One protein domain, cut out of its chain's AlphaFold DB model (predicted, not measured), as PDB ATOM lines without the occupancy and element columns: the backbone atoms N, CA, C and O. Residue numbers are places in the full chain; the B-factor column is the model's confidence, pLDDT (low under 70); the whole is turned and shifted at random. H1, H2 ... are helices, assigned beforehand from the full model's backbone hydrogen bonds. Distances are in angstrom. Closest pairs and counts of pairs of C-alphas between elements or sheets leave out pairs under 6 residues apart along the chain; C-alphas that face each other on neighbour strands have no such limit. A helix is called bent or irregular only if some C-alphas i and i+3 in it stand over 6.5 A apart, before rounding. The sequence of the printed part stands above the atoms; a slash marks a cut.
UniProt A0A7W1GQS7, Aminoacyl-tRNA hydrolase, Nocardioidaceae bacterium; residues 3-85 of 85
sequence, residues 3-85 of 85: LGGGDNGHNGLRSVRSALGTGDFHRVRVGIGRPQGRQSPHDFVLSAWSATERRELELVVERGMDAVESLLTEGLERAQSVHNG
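What this domain is: This is residues 3 to 85 of the 85 residues of the protein "Aminoacyl-tRNA hydrolase" of Nocardioidaceae bacterium (UniProt A0A7W1GQS7). A long helix, H3, runs along one side of a loose, open frame, and the short helix H4 folds back on its end as a helical hairpin. Across the gap sit two separate short helices, H1 and H2, joined by a long stretch without a named element, residues 21 to 40, part of which passes through the middle. The printed part has 83 residues with four named helices, in the order H1, H2, H3, H4, and no named strand; the class is all helix. The whole is loose, with a radius of gyration of the C-alphas of 15.0 A and spans of 37 by 31 by 18 A.

How they stand to each other: H1, residues 11 to 20, and H2, residues 41 to 45, are apart. H3, residues 51 to 73, is apart from both. H4, residues 76 to 83, is apart from H1 and H2 but touches H3, which meets it with residues 67 to 71 alone; their closest C-alphas, those of Leu 71 and Ala 79, are 5.1 A apart. This helical hairpin has a shallow tilt of 27 degrees, opposite ways. Every O i to N i+4 pair is within hydrogen-bond range in H1, H2 and H4; in H3 15 of 19 are.

Where its parts are: H1 begins at C-alpha 11 (-2.304, 34.224, -2.574) and is 14.4 A long. H2 measures 6.4 A. H3 measures 34.3 A from C-alpha 51 (13.471, 23.380, 17.095) to C-alpha 73. It has a kink of 28 degrees near residue 58 and is only just irregular, with C-alphas 55 and 58 6.7 A apart. H4, 10.4 A long, ends at C-alpha 83 (21.549, 31.336, -5.993).

The domain as a whole: The C-alphas farthest apart, those of Arg 38 and Thr 73, are 42.3 A apart. The link from H1 to H2 is long; those from H2 to H3 and from H3 to H4 are tight. The printed part has no cut, and no printed residue is under 70 in pLDDT.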
ATOM      1  N   LEU A   3      12.708  36.436 -12.539       97.81
ATOM      2  CA  LEU A   3      11.828  37.442 -13.144       97.81
ATOM      3  C   LEU A   3      10.569  36.750 -13.680       97.81
ATOM      4  O   LEU A   3      10.662  35.694 -14.315       97.81
ATOM      5  N   GLY A   4       9.396  37.316 -13.409       96.25
ATOM      6  CA  GLY A   4       8.160  36.835 -14.014       96.25
ATOM      7  C   GLY A   4       7.689  35.459 -13.527       96.25
ATOM      8  O   GLY A   4       8.232  34.839 -12.603       96.25
ATOM      9  N   GLY A   5       6.667  34.930 -14.203       93.75
ATOM     10  CA  GLY A   5       6.084  33.598 -13.996       93.75
ATOM     11  C   GLY A   5       4.862  33.565 -13.067       93.75
ATOM     12  O   GLY A   5       4.503  34.559 -12.445       93.75
ATOM     13  N   GLY A   6       4.243  32.387 -12.935       93.00
ATOM     14  CA  GLY A   6       3.001  32.197 -12.173       93.00
ATOM     15  C   GLY A   6       3.109  32.450 -10.664       93.00
ATOM     16  O   GLY A   6       4.205  32.640 -10.129       93.00
ATOM     17  N   ASP A   7       1.960  32.444  -9.985       94.06
ATOM     18  CA  ASP A   7       1.848  32.614  -8.528       94.06
ATOM     19  C   ASP A   7       2.090  31.309  -7.744       94.06
ATOM     20  O   ASP A   7       2.340  31.363  -6.543       94.06
ATOM     21  N   ASN A   8       2.064  30.150  -8.415       91.75
ATOM     22  CA  ASN A   8       2.225  28.813  -7.829       91.75
ATOM     23  C   ASN A   8       1.334  28.577  -6.595       91.75
ATOM     24  O   ASN A   8       1.760  27.945  -5.631       91.75
ATOM     25  N   GLY A   9       0.111  29.118  -6.606       93.06
ATOM     26  CA  GLY A   9      -0.828  28.990  -5.488       93.06
ATOM     27  C   GLY A   9      -0.586  29.962  -4.328       93.06
ATOM     28  O   GLY A   9      -1.316  29.914  -3.342       93.06
ATOM     29  N   HIS A  10       0.387  30.876  -4.428       96.31
ATOM     30  CA  HIS A  10       0.643  31.881  -3.399       96.31
ATOM     31  C   HIS A  10      -0.330  33.065  -3.519       96.31
ATOM     32  O   HIS A  10      -0.194  33.918  -4.403       96.31
ATOM     33  N   ASN A  11      -1.272  33.176  -2.577       96.38
ATOM     34  CA  ASN A  11      -2.304  34.224  -2.574       96.38
ATOM     35  C   ASN A  11      -1.722  35.649  -2.623       96.38
ATOM     36  O   ASN A  11      -2.217  36.494  -3.367       96.38
ATOM     37  N   GLY A  12      -0.614  35.904  -1.920       96.19
ATOM     38  CA  GLY A  12       0.064  37.204  -1.976       96.19
ATOM     39  C   GLY A  12       0.628  37.551  -3.362       96.19
ATOM     40  O   GLY A  12       0.504  38.689  -3.803       96.19
ATOM     41  N   LEU A  13       1.170  36.574  -4.106       96.94
ATOM     42  CA  LEU A  13       1.716  36.828  -5.444       96.94
ATOM     43  C   LEU A  13       0.590  37.092  -6.443       96.94
ATOM     44  O   LEU A  13       0.737  37.941  -7.321       96.94
ATOM     45  N   ARG A  14      -0.549  36.407  -6.276       97.56
ATOM     46  CA  ARG A  14      -1.768  36.686  -7.039       97.56
ATOM     47  C   ARG A  14      -2.254  38.116  -6.809       97.56
ATOM     48  O   ARG A  14      -2.546  38.811  -7.776       97.56
ATOM     49  N   SER A  15      -2.290  38.563  -5.551       98.25
ATOM     50  CA  SER A  15      -2.693  39.928  -5.194       98.25
ATOM     51  C   SER A  15      -1.769  40.977  -5.813       98.25
ATOM     52  O   SER A  15      -2.251  41.921  -6.432       98.25
ATOM     53  N   VAL A  16      -0.447  40.797  -5.706       97.38
ATOM     54  CA  VAL A  16       0.541  41.719  -6.292       97.38
ATOM     55  C   VAL A  16       0.393  41.790  -7.811       97.38
ATOM     56  O   VAL A  16       0.300  42.878  -8.370       97.38
ATOM     57  N   ARG A  17       0.287  40.639  -8.487       96.50
ATOM     58  CA  ARG A  17       0.066  40.589  -9.940       96.50
ATOM     59  C   ARG A  17      -1.228  41.293 -10.351       96.50
ATOM     60  O   ARG A  17      -1.240  41.993 -11.357       96.50
ATOM     61  N   SER A  18      -2.304  41.106  -9.585       97.44
ATOM     62  CA  SER A  18      -3.580  41.782  -9.836       97.44
ATOM     63  C   SER A  18      -3.460  43.297  -9.686       97.44
ATOM     64  O   SER A  18      -4.023  44.023 -10.496       97.44
ATOM     65  N   ALA A  19      -2.736  43.770  -8.670       98.06
ATOM     66  CA  ALA A  19      -2.554  45.197  -8.412       98.06
ATOM     67  C   ALA A  19      -1.658  45.879  -9.459       98.06
ATOM     68  O   ALA A  19      -1.901  47.023  -9.823       98.06
ATOM     69  N   LEU A  20      -0.635  45.177  -9.953       97.00
ATOM     70  CA  LEU A  20       0.315  45.709 -10.932       97.00
ATOM     71  C   LEU A  20      -0.128  45.515 -12.391       97.00
ATOM     72  O   LEU A  20       0.481  46.083 -13.291       97.00
ATOM     73  N   GLY A  21      -1.127  44.666 -12.655       97.06
ATOM     74  CA  GLY A  21      -1.547  44.298 -14.014       97.06
ATOM     75  C   GLY A  21      -0.554  43.400 -14.768       97.06
ATOM     76  O   GLY A  21      -0.845  42.951 -15.873       97.06
ATOM     77  N   THR A  22       0.599  43.084 -14.174       96.06
ATOM     78  CA  THR A  22       1.628  42.215 -14.754       96.06
ATOM     79  C   THR A  22       2.252  41.294 -13.706       96.06
ATOM     80  O   THR A  22       2.253  41.572 -12.506       96.06
ATOM     81  N   GLY A  23       2.761  40.150 -14.171       95.25
ATOM     82  CA  GLY A  23       3.587  39.242 -13.377       95.25
ATOM     83  C   GLY A  23       5.083  39.544 -13.466       95.25
ATOM     84  O   GLY A  23       5.855  38.846 -12.812       95.25
ATOM     85  N   ASP A  24       5.488  40.540 -14.257       96.50
ATOM     86  CA  ASP A  24       6.878  40.811 -14.642       96.50
ATOM     87  C   ASP A  24       7.634  41.603 -13.575       96.50
ATOM     88  O   ASP A  24       8.140  42.699 -13.793       96.50
ATOM     89  N   PHE A  25       7.707  41.021 -12.384       96.81
ATOM     90  CA  PHE A  25       8.497  41.534 -11.278       96.81
ATOM     91  C   PHE A  25       9.549  40.515 -10.846       96.81
ATOM     92  O   PHE A  25       9.401  39.297 -11.015       96.81
ATOM     93  N   HIS A  26      10.636  41.036 -10.286       97.62
ATOM     94  CA  HIS A  26      11.686  40.228  -9.689       97.62
ATOM     95  C   HIS A  26      11.225  39.636  -8.358       97.62
ATOM     96  O   HIS A  26      10.503  40.271  -7.591       97.62
ATOM     97  N   ARG A  27      11.664  38.412  -8.068       96.50
ATOM     98  CA  ARG A  27      11.416  37.747  -6.790       96.50
ATOM     99  C   ARG A  27      12.546  36.810  -6.394       96.50
ATOM    100  O   ARG A  27      13.014  35.982  -7.185       96.50
ATOM    101  N   VAL A  28      12.925  36.895  -5.127       97.44
ATOM    102  CA  VAL A  28      13.749  35.899  -4.442       97.44
ATOM    103  C   VAL A  28      12.797  34.907  -3.780       97.44
ATOM    104  O   VAL A  28      11.831  35.299  -3.133       97.44
ATOM    105  N   ARG A  29      12.999  33.611  -4.033       95.38
ATOM    106  CA  ARG A  29      12.139  32.542  -3.509       95.38
ATOM    107  C   ARG A  29      12.936  31.766  -2.481       95.38
ATOM    108  O   ARG A  29      14.011  31.281  -2.819       95.38
ATOM    109  N   VAL A  30      12.370  31.617  -1.293       93.75
ATOM    110  CA  VAL A  30      12.934  30.815  -0.211       93.75
ATOM    111  C   VAL A  30      12.048  29.587  -0.037       93.75
ATOM    112  O   VAL A  30      10.836  29.708   0.136       93.75
ATOM    113  N   GLY A  31      12.635  28.401  -0.175       90.69
ATOM    114  CA  GLY A  31      11.911  27.147   0.006       90.69
ATOM    115  C   GLY A  31      11.702  26.854   1.487       90.69
ATOM    116  O   GLY A  31      12.656  26.901   2.252       90.69
ATOM    117  N   ILE A  32      10.474  26.509   1.870       91.94
ATOM    118  CA  ILE A  32      10.120  26.110   3.246       91.94
ATOM    119  C   ILE A  32       9.838  24.603   3.368       91.94
ATOM    120  O   ILE A  32       9.278  24.151   4.354       91.94
ATOM    121  N   GLY A  33      10.171  23.817   2.339       90.44
ATOM    122  CA  GLY A  33       9.861  22.388   2.276       90.44
ATOM    123  C   GLY A  33       8.469  22.080   1.713       90.44
ATOM    124  O   GLY A  33       7.899  22.858   0.943       90.44
ATOM    125  N   ARG A  34       7.952  20.890   2.035       91.62
ATOM    126  CA  ARG A  34       6.643  20.389   1.589       91.62
ATOM    127  C   ARG A  34       5.910  19.724   2.761       91.62
ATOM    128  O   ARG A  34       6.580  19.084   3.571       91.62
ATOM    129  N   PRO A  35       4.568  19.804   2.815       93.19
ATOM    130  CA  PRO A  35       3.782  19.063   3.798       93.19
ATOM    131  C   PRO A  35       4.071  17.560   3.717       93.19
ATOM    132  O   PRO A  35       4.218  17.007   2.623       93.19
ATOM    133  N   GLN A  36       4.130  16.898   4.874       89.94
ATOM    134  CA  GLN A  36       4.337  15.452   4.964       89.94
ATOM    135  C   GLN A  36       3.011  14.704   5.161       89.94
ATOM    136  O   GLN A  36       2.085  15.179   5.823       89.94
ATOM    137  N   GLY A  37       2.917  13.498   4.596       92.38
ATOM    138  CA  GLY A  37       1.749  12.631   4.751       92.38
ATOM    139  C   GLY A  37       0.462  13.262   4.209       92.38
ATOM    140  O   GLY A  37       0.373  13.585   3.029       92.38
ATOM    141  N   ARG A  38      -0.555  13.395   5.071       92.94
ATOM    142  CA  ARG A  38      -1.884  13.938   4.718       92.94
ATOM    143  C   ARG A  38      -2.084  15.396   5.158       92.94
ATOM    144  O   ARG A  38      -3.218  15.867   5.140       92.94
ATOM    145  N   GLN A  39      -1.028  16.091   5.586       94.31
ATOM    146  CA  GLN A  39      -1.118  17.494   5.996       94.31
ATOM    147  C   GLN A  39      -1.509  18.380   4.804       94.31
ATOM    148  O   GLN A  39      -0.961  18.238   3.709       94.31
ATOM    149  N   SER A  40      -2.448  19.307   5.009       95.31
ATOM    150  CA  SER A  40      -2.822  20.251   3.958       95.31
ATOM    151  C   SER A  40      -1.721  21.311   3.756       95.31
ATOM    152  O   SER A  40      -1.056  21.703   4.720       95.31
ATOM    153  N   PRO A  41      -1.524  21.836   2.531       93.81
ATOM    154  CA  PRO A  41      -0.588  22.937   2.303       93.81
ATOM    155  C   PRO A  41      -0.918  24.195   3.117       93.81
ATOM    156  O   PRO A  41      -0.006  24.903   3.529       93.81
ATOM    157  N   HIS A  42      -2.207  24.458   3.363       94.38
ATOM    158  CA  HIS A  42      -2.663  25.592   4.167       94.38
ATOM    159  C   HIS A  42      -2.183  25.481   5.619       94.38
ATOM    160  O   HIS A  42      -1.619  26.427   6.162       94.38
ATOM    161  N   ASP A  43      -2.337  24.306   6.228       95.75
ATOM    162  CA  ASP A  43      -1.922  24.105   7.618       95.75
ATOM    163  C   ASP A  43      -0.398  24.078   7.746       95.75
ATOM    164  O   ASP A  43       0.149  24.516   8.752       95.75
ATOM    165  N   PHE A  44       0.303  23.602   6.712       95.44
ATOM    166  CA  PHE A  44       1.762  23.608   6.665       95.44
ATOM    167  C   PHE A  44       2.341  25.026   6.709       95.44
ATOM    168  O   PHE A  44       3.201  25.300   7.543       95.44
ATOM    169  N   VAL A  45       1.836  25.950   5.882       94.94
ATOM    170  CA  VAL A  45       2.357  27.332   5.837       94.94
ATOM    171  C   VAL A  45       2.034  28.155   7.087       94.94
ATOM    172  O   VAL A  45       2.696  29.157   7.335       94.94
ATOM    173  N   LEU A  46       1.028  27.746   7.865       95.25
ATOM    174  CA  LEU A  46       0.662  28.373   9.141       95.25
ATOM    175  C   LEU A  46       1.313  27.691  10.354       95.25
ATOM    176  O   LEU A  46       1.161  28.168  11.478       95.25
ATOM    177  N   SER A  47       2.009  26.571  10.150       94.31
ATOM    178  CA  SER A  47       2.640  25.829  11.236       94.31
ATOM    179  C   SER A  47       3.902  26.524  11.749       94.31
ATOM    180  O   SER A  47       4.585  27.257  11.033       94.31
ATOM    181  N   ALA A  48       4.213  26.300  13.024       94.25
ATOM    182  CA  ALA A  48       5.456  26.779  13.606       94.25
ATOM    183  C   ALA A  48       6.625  25.880  13.189       94.25
ATOM    184  O   ALA A  48       6.516  24.657  13.219       94.25
ATOM    185  N   TRP A  49       7.775  26.496  12.925       92.31
ATOM    186  CA  TRP A  49       9.039  25.787  12.754       92.31
ATOM    187  C   TRP A  49       9.392  24.956  13.992       92.31
ATOM    188  O   TRP A  49       9.297  25.451  15.130       92.31
ATOM    189  N   SER A  50       9.866  23.731  13.766       91.88
ATOM    190  CA  SER A  50      10.449  22.865  14.792       91.88
ATOM    191  C   SER A  50      11.754  23.446  15.350       91.88
ATOM    192  O   SER A  50      12.379  24.325  14.760       91.88
ATOM    193  N   ALA A  51      12.209  22.939  16.498       92.94
ATOM    194  CA  ALA A  51      13.471  23.380  17.095       92.94
ATOM    195  C   ALA A  51      14.689  23.115  16.191       92.94
ATOM    196  O   ALA A  51      15.655  23.871  16.250       92.94
ATOM    197  N   THR A  52      14.640  22.066  15.368       91.62
ATOM    198  CA  THR A  52      15.698  21.744  14.404       91.62
ATOM    199  C   THR A  52      15.688  22.732  13.245       91.62
ATOM    200  O   THR A  52      16.708  23.357  12.985       91.62
ATOM    201  N   GLU A  53      14.530  22.963  12.621       91.62
ATOM    202  CA  GLU A  53      14.421  23.898  11.491       91.62
ATOM    203  C   GLU A  53      14.747  25.338  11.898       91.62
ATOM    204  O   GLU A  53      15.376  26.072  11.141       91.62
ATOM    205  N   ARG A  54      14.394  25.748  13.124       91.06
ATOM    206  CA  ARG A  54      14.756  27.077  13.641       91.06
ATOM    207  C   ARG A  54      16.262  27.323  13.662       91.06
ATOM    208  O   ARG A  54      16.665  28.462  13.472       91.06
ATOM    209  N   ARG A  55      17.083  26.288  13.878       90.88
ATOM    210  CA  ARG A  55      18.552  26.421  13.847       90.88
ATOM    211  C   ARG A  55      19.076  26.662  12.436       90.88
ATOM    212  O   ARG A  55      20.128  27.261  12.277       90.88
ATOM    213  N   GLU A  56      18.350  26.201  11.426       91.12
ATOM    214  CA  GLU A  56      18.706  26.394  10.019       91.12
ATOM    215  C   GLU A  56      18.123  27.695   9.450       91.12
ATOM    216  O   GLU A  56      18.603  28.196   8.434       91.12
ATOM    217  N   LEU A  57      17.109  28.267  10.109       91.56
ATOM    218  CA  LEU A  57      16.382  29.437   9.624       91.56
ATOM    219  C   LEU A  57      17.286  30.661   9.435       91.56
ATOM    220  O   LEU A  57      17.117  31.380   8.455       91.56
ATOM    221  N   GLU A  58      18.251  30.878  10.329       90.75
ATOM    222  CA  GLU A  58      19.211  31.986  10.216       90.75
ATOM    223  C   GLU A  58      20.001  31.903   8.903       90.75
ATOM    224  O   GLU A  58      20.014  32.858   8.131       90.75
ATOM    225  N   LEU A  59      20.537  30.722   8.584       92.62
ATOM    226  CA  LEU A  59      21.263  30.473   7.337       92.62
ATOM    227  C   LEU A  59      20.366  30.631   6.101       92.62
ATOM    228  O   LEU A  59      20.802  31.095   5.048       92.62
ATOM    229  N   VAL A  60      19.102  30.219   6.202       93.94
ATOM    230  CA  VAL A  60      18.127  30.373   5.115       93.94
ATOM    231  C   VAL A  60      17.830  31.851   4.849       93.94
ATOM    232  O   VAL A  60      17.744  32.256   3.687       93.94
ATOM    233  N   VAL A  61      17.689  32.655   5.905       94.38
ATOM    234  CA  VAL A  61      17.473  34.104   5.800       94.38
ATOM    235  C   VAL A  61      18.708  34.789   5.223       94.38
ATOM    236  O   VAL A  61      18.556  35.562   4.281       94.38
ATOM    237  N   GLU A  62      19.905  34.459   5.710       95.75
ATOM    238  CA  GLU A  62      21.178  34.997   5.215       95.75
ATOM    239  C   GLU A  62      21.343  34.747   3.710       95.75
ATOM    240  O   GLU A  62      21.473  35.686   2.933       95.75
ATOM    241  N   ARG A  63      21.153  33.502   3.255       95.62
ATOM    242  CA  ARG A  63      21.176  33.168   1.816       95.62
ATOM    243  C   ARG A  63      20.134  33.938   1.007       95.62
ATOM    244  O   ARG A  63      20.344  34.238  -0.170       95.62
ATOM    245  N   GLY A  64      18.974  34.202   1.608       97.06
ATOM    246  CA  GLY A  64      17.934  35.030   1.010       97.06
ATOM    247  C   GLY A  64      18.379  36.483   0.852       97.06
ATOM    248  O   GLY A  64      18.119  37.073  -0.196       97.06
ATOM    249  N   MET A  65      19.064  37.033   1.856       97.81
ATOM    250  CA  MET A  65      19.632  38.381   1.829       97.81
ATOM    251  C   MET A  65      20.734  38.501   0.779       97.81
ATOM    252  O   MET A  65      20.645  39.400  -0.053       97.81
ATOM    253  N   ASP A  66      21.669  37.552   0.722       98.06
ATOM    254  CA  ASP A  66      22.726  37.526  -0.298       98.06
ATOM    255  C   ASP A  66      22.131  37.514  -1.713       98.06
ATOM    256  O   ASP A  66      22.565  38.241  -2.604       98.06
ATOM    257  N   ALA A  67      21.066  36.732  -1.924       98.31
ATOM    258  CA  ALA A  67      20.380  36.672  -3.209       98.31
ATOM    259  C   ALA A  67      19.642  37.976  -3.563       98.31
ATOM    260  O   ALA A  67      19.479  38.280  -4.749       98.31
ATOM    261  N   VAL A  68      19.160  38.723  -2.564       98.44
ATOM    262  CA  VAL A  68      18.591  40.065  -2.762       98.44
ATOM    263  C   VAL A  68      19.700  41.054  -3.106       98.44
ATOM    264  O   VAL A  68      19.543  41.805  -4.065       98.44
ATOM    265  N   GLU A  69      20.816  41.035  -2.378       98.50
ATOM    266  CA  GLU A  69      21.957  41.917  -2.622       98.50
ATOM    267  C   GLU A  69      22.543  41.694  -4.017       98.50
ATOM    268  O   GLU A  69      22.593  42.639  -4.801       98.50
ATOM    269  N   SER A  70      22.864  40.447  -4.377       98.50
ATOM    270  CA  SER A  70      23.397  40.101  -5.700       98.50
ATOM    271  C   SER A  70      22.439  40.504  -6.827       98.50
ATOM    272  O   SER A  70      22.859  41.018  -7.863       98.50
ATOM    273  N   LEU A  71      21.121  40.365  -6.630       98.56
ATOM    274  CA  LEU A  71      20.144  40.838  -7.615       98.56
ATOM    275  C   LEU A  71      20.202  42.363  -7.809       98.56
ATOM    276  O   LEU A  71      20.049  42.830  -8.938       98.56
ATOM    277  N   LEU A  72      20.384  43.128  -6.732       98.25
ATOM    278  CA  LEU A  72      20.411  44.591  -6.772       98.25
ATOM    279  C   LEU A  72      21.736  45.144  -7.314       98.25
ATOM    280  O   LEU A  72      21.721  46.179  -7.978       98.25
ATOM    281  N   THR A  73      22.861  44.481  -7.034       98.50
ATOM    282  CA  THR A  73      24.208  44.995  -7.332       98.50
ATOM    283  C   THR A  73      24.851  44.359  -8.565       98.50
ATOM    284  O   THR A  73      25.592  45.037  -9.275       98.50
ATOM    285  N   GLU A  74      24.550  43.092  -8.862       98.25
ATOM    286  CA  GLU A  74      25.151  42.328  -9.966       98.25
ATOM    287  C   GLU A  74      24.151  41.975 -11.085       98.25
ATOM    288  O   GLU A  74      24.551  41.579 -12.182       98.25
ATOM    289  N   GLY A  75      22.848  42.127 -10.836       97.94
ATOM    290  CA  GLY A  75      21.785  41.892 -11.813       97.94
ATOM    291  C   GLY A  75      21.270  40.448 -11.876       97.94
ATOM    292  O   GLY A  75      21.764  39.525 -11.223       97.94
ATOM    293  N   LEU A  76      20.213  40.246 -12.674       97.94
ATOM    294  CA  LEU A  76      19.421  39.010 -12.670       97.94
ATOM    295  C   LEU A  76      20.224  37.763 -13.057       97.94
ATOM    296  O   LEU A  76      20.137  36.760 -12.353       97.94
ATOM    297  N   GLU A  77      20.966  37.798 -14.165       97.88
ATOM    298  CA  GLU A  77      21.682  36.619 -14.682       97.88
ATOM    299  C   GLU A  77      22.692  36.088 -13.662       97.88
ATOM    300  O   GLU A  77      22.731  34.890 -13.366       97.88
ATOM    301  N   ARG A  78      23.458  37.001 -13.057       97.94
ATOM    302  CA  ARG A  78      24.460  36.676 -12.049       97.94
ATOM    303  C   ARG A  78      23.818  36.121 -10.780       97.94
ATOM    304  O   ARG A  78      24.174  35.019 -10.358       97.94
ATOM    305  N   ALA A  79      22.801  36.801 -10.253       98.31
ATOM    306  CA  ALA A  79      22.078  36.343  -9.071       98.31
ATOM    307  C   ALA A  79      21.399  34.975  -9.292       98.31
ATOM    308  O   ALA A  79      21.319  34.145  -8.385       98.31
ATOM    309  N   GLN A  80      20.917  34.692 -10.507       97.69
ATOM    310  CA  GLN A  80      20.394  33.371 -10.854       97.69
ATOM    311  C   GLN A  80      21.487  32.307 -10.882       97.69
ATOM    312  O   GLN A  80      21.282  31.238 -10.312       97.69
ATOM    313  N   SER A  81      22.631  32.589 -11.508       97.56
ATOM    314  CA  SER A  81      23.748  31.646 -11.579       97.56
ATOM    315  C   SER A  81      24.286  31.261 -10.200       97.56
ATOM    316  O   SER A  81      24.714  30.124 -10.034       97.56
ATOM    317  N   VAL A  82      24.293  32.188  -9.237       97.06
ATOM    318  CA  VAL A  82      24.835  31.935  -7.892       97.06
ATOM    319  C   VAL A  82      23.804  31.269  -6.978       97.06
ATOM    320  O   VAL A  82      24.152  30.351  -6.242       97.06
ATOM    321  N   HIS A  83      22.534  31.688  -7.029       96.75
ATOM    322  CA  HIS A  83      21.549  31.336  -5.993       96.75
ATOM    323  C   HIS A  83      20.412  30.400  -6.445       96.75
ATOM    324  O   HIS A  83      19.503  30.139  -5.658       96.75
ATOM    325  N   ASN A  84      20.386  29.932  -7.701       95.12
ATOM    326  CA  ASN A  84      19.390  28.944  -8.166       95.12
ATOM    327  C   ASN A  84      19.912  27.503  -8.248       95.12
ATOM    328  O   ASN A  84      19.131  26.633  -8.642       95.12
ATOM    329  N   GLY A  85      21.199  27.286  -7.959       80.06
ATOM    330  CA  GLY A  85      21.815  25.957  -7.921       80.06
ATOM    331  C   GLY A  85      21.212  25.047  -6.862       80.06
ATOM    332  O   GLY A  85      20.711  25.573  -5.841       80.06
TER     333      GLY A  85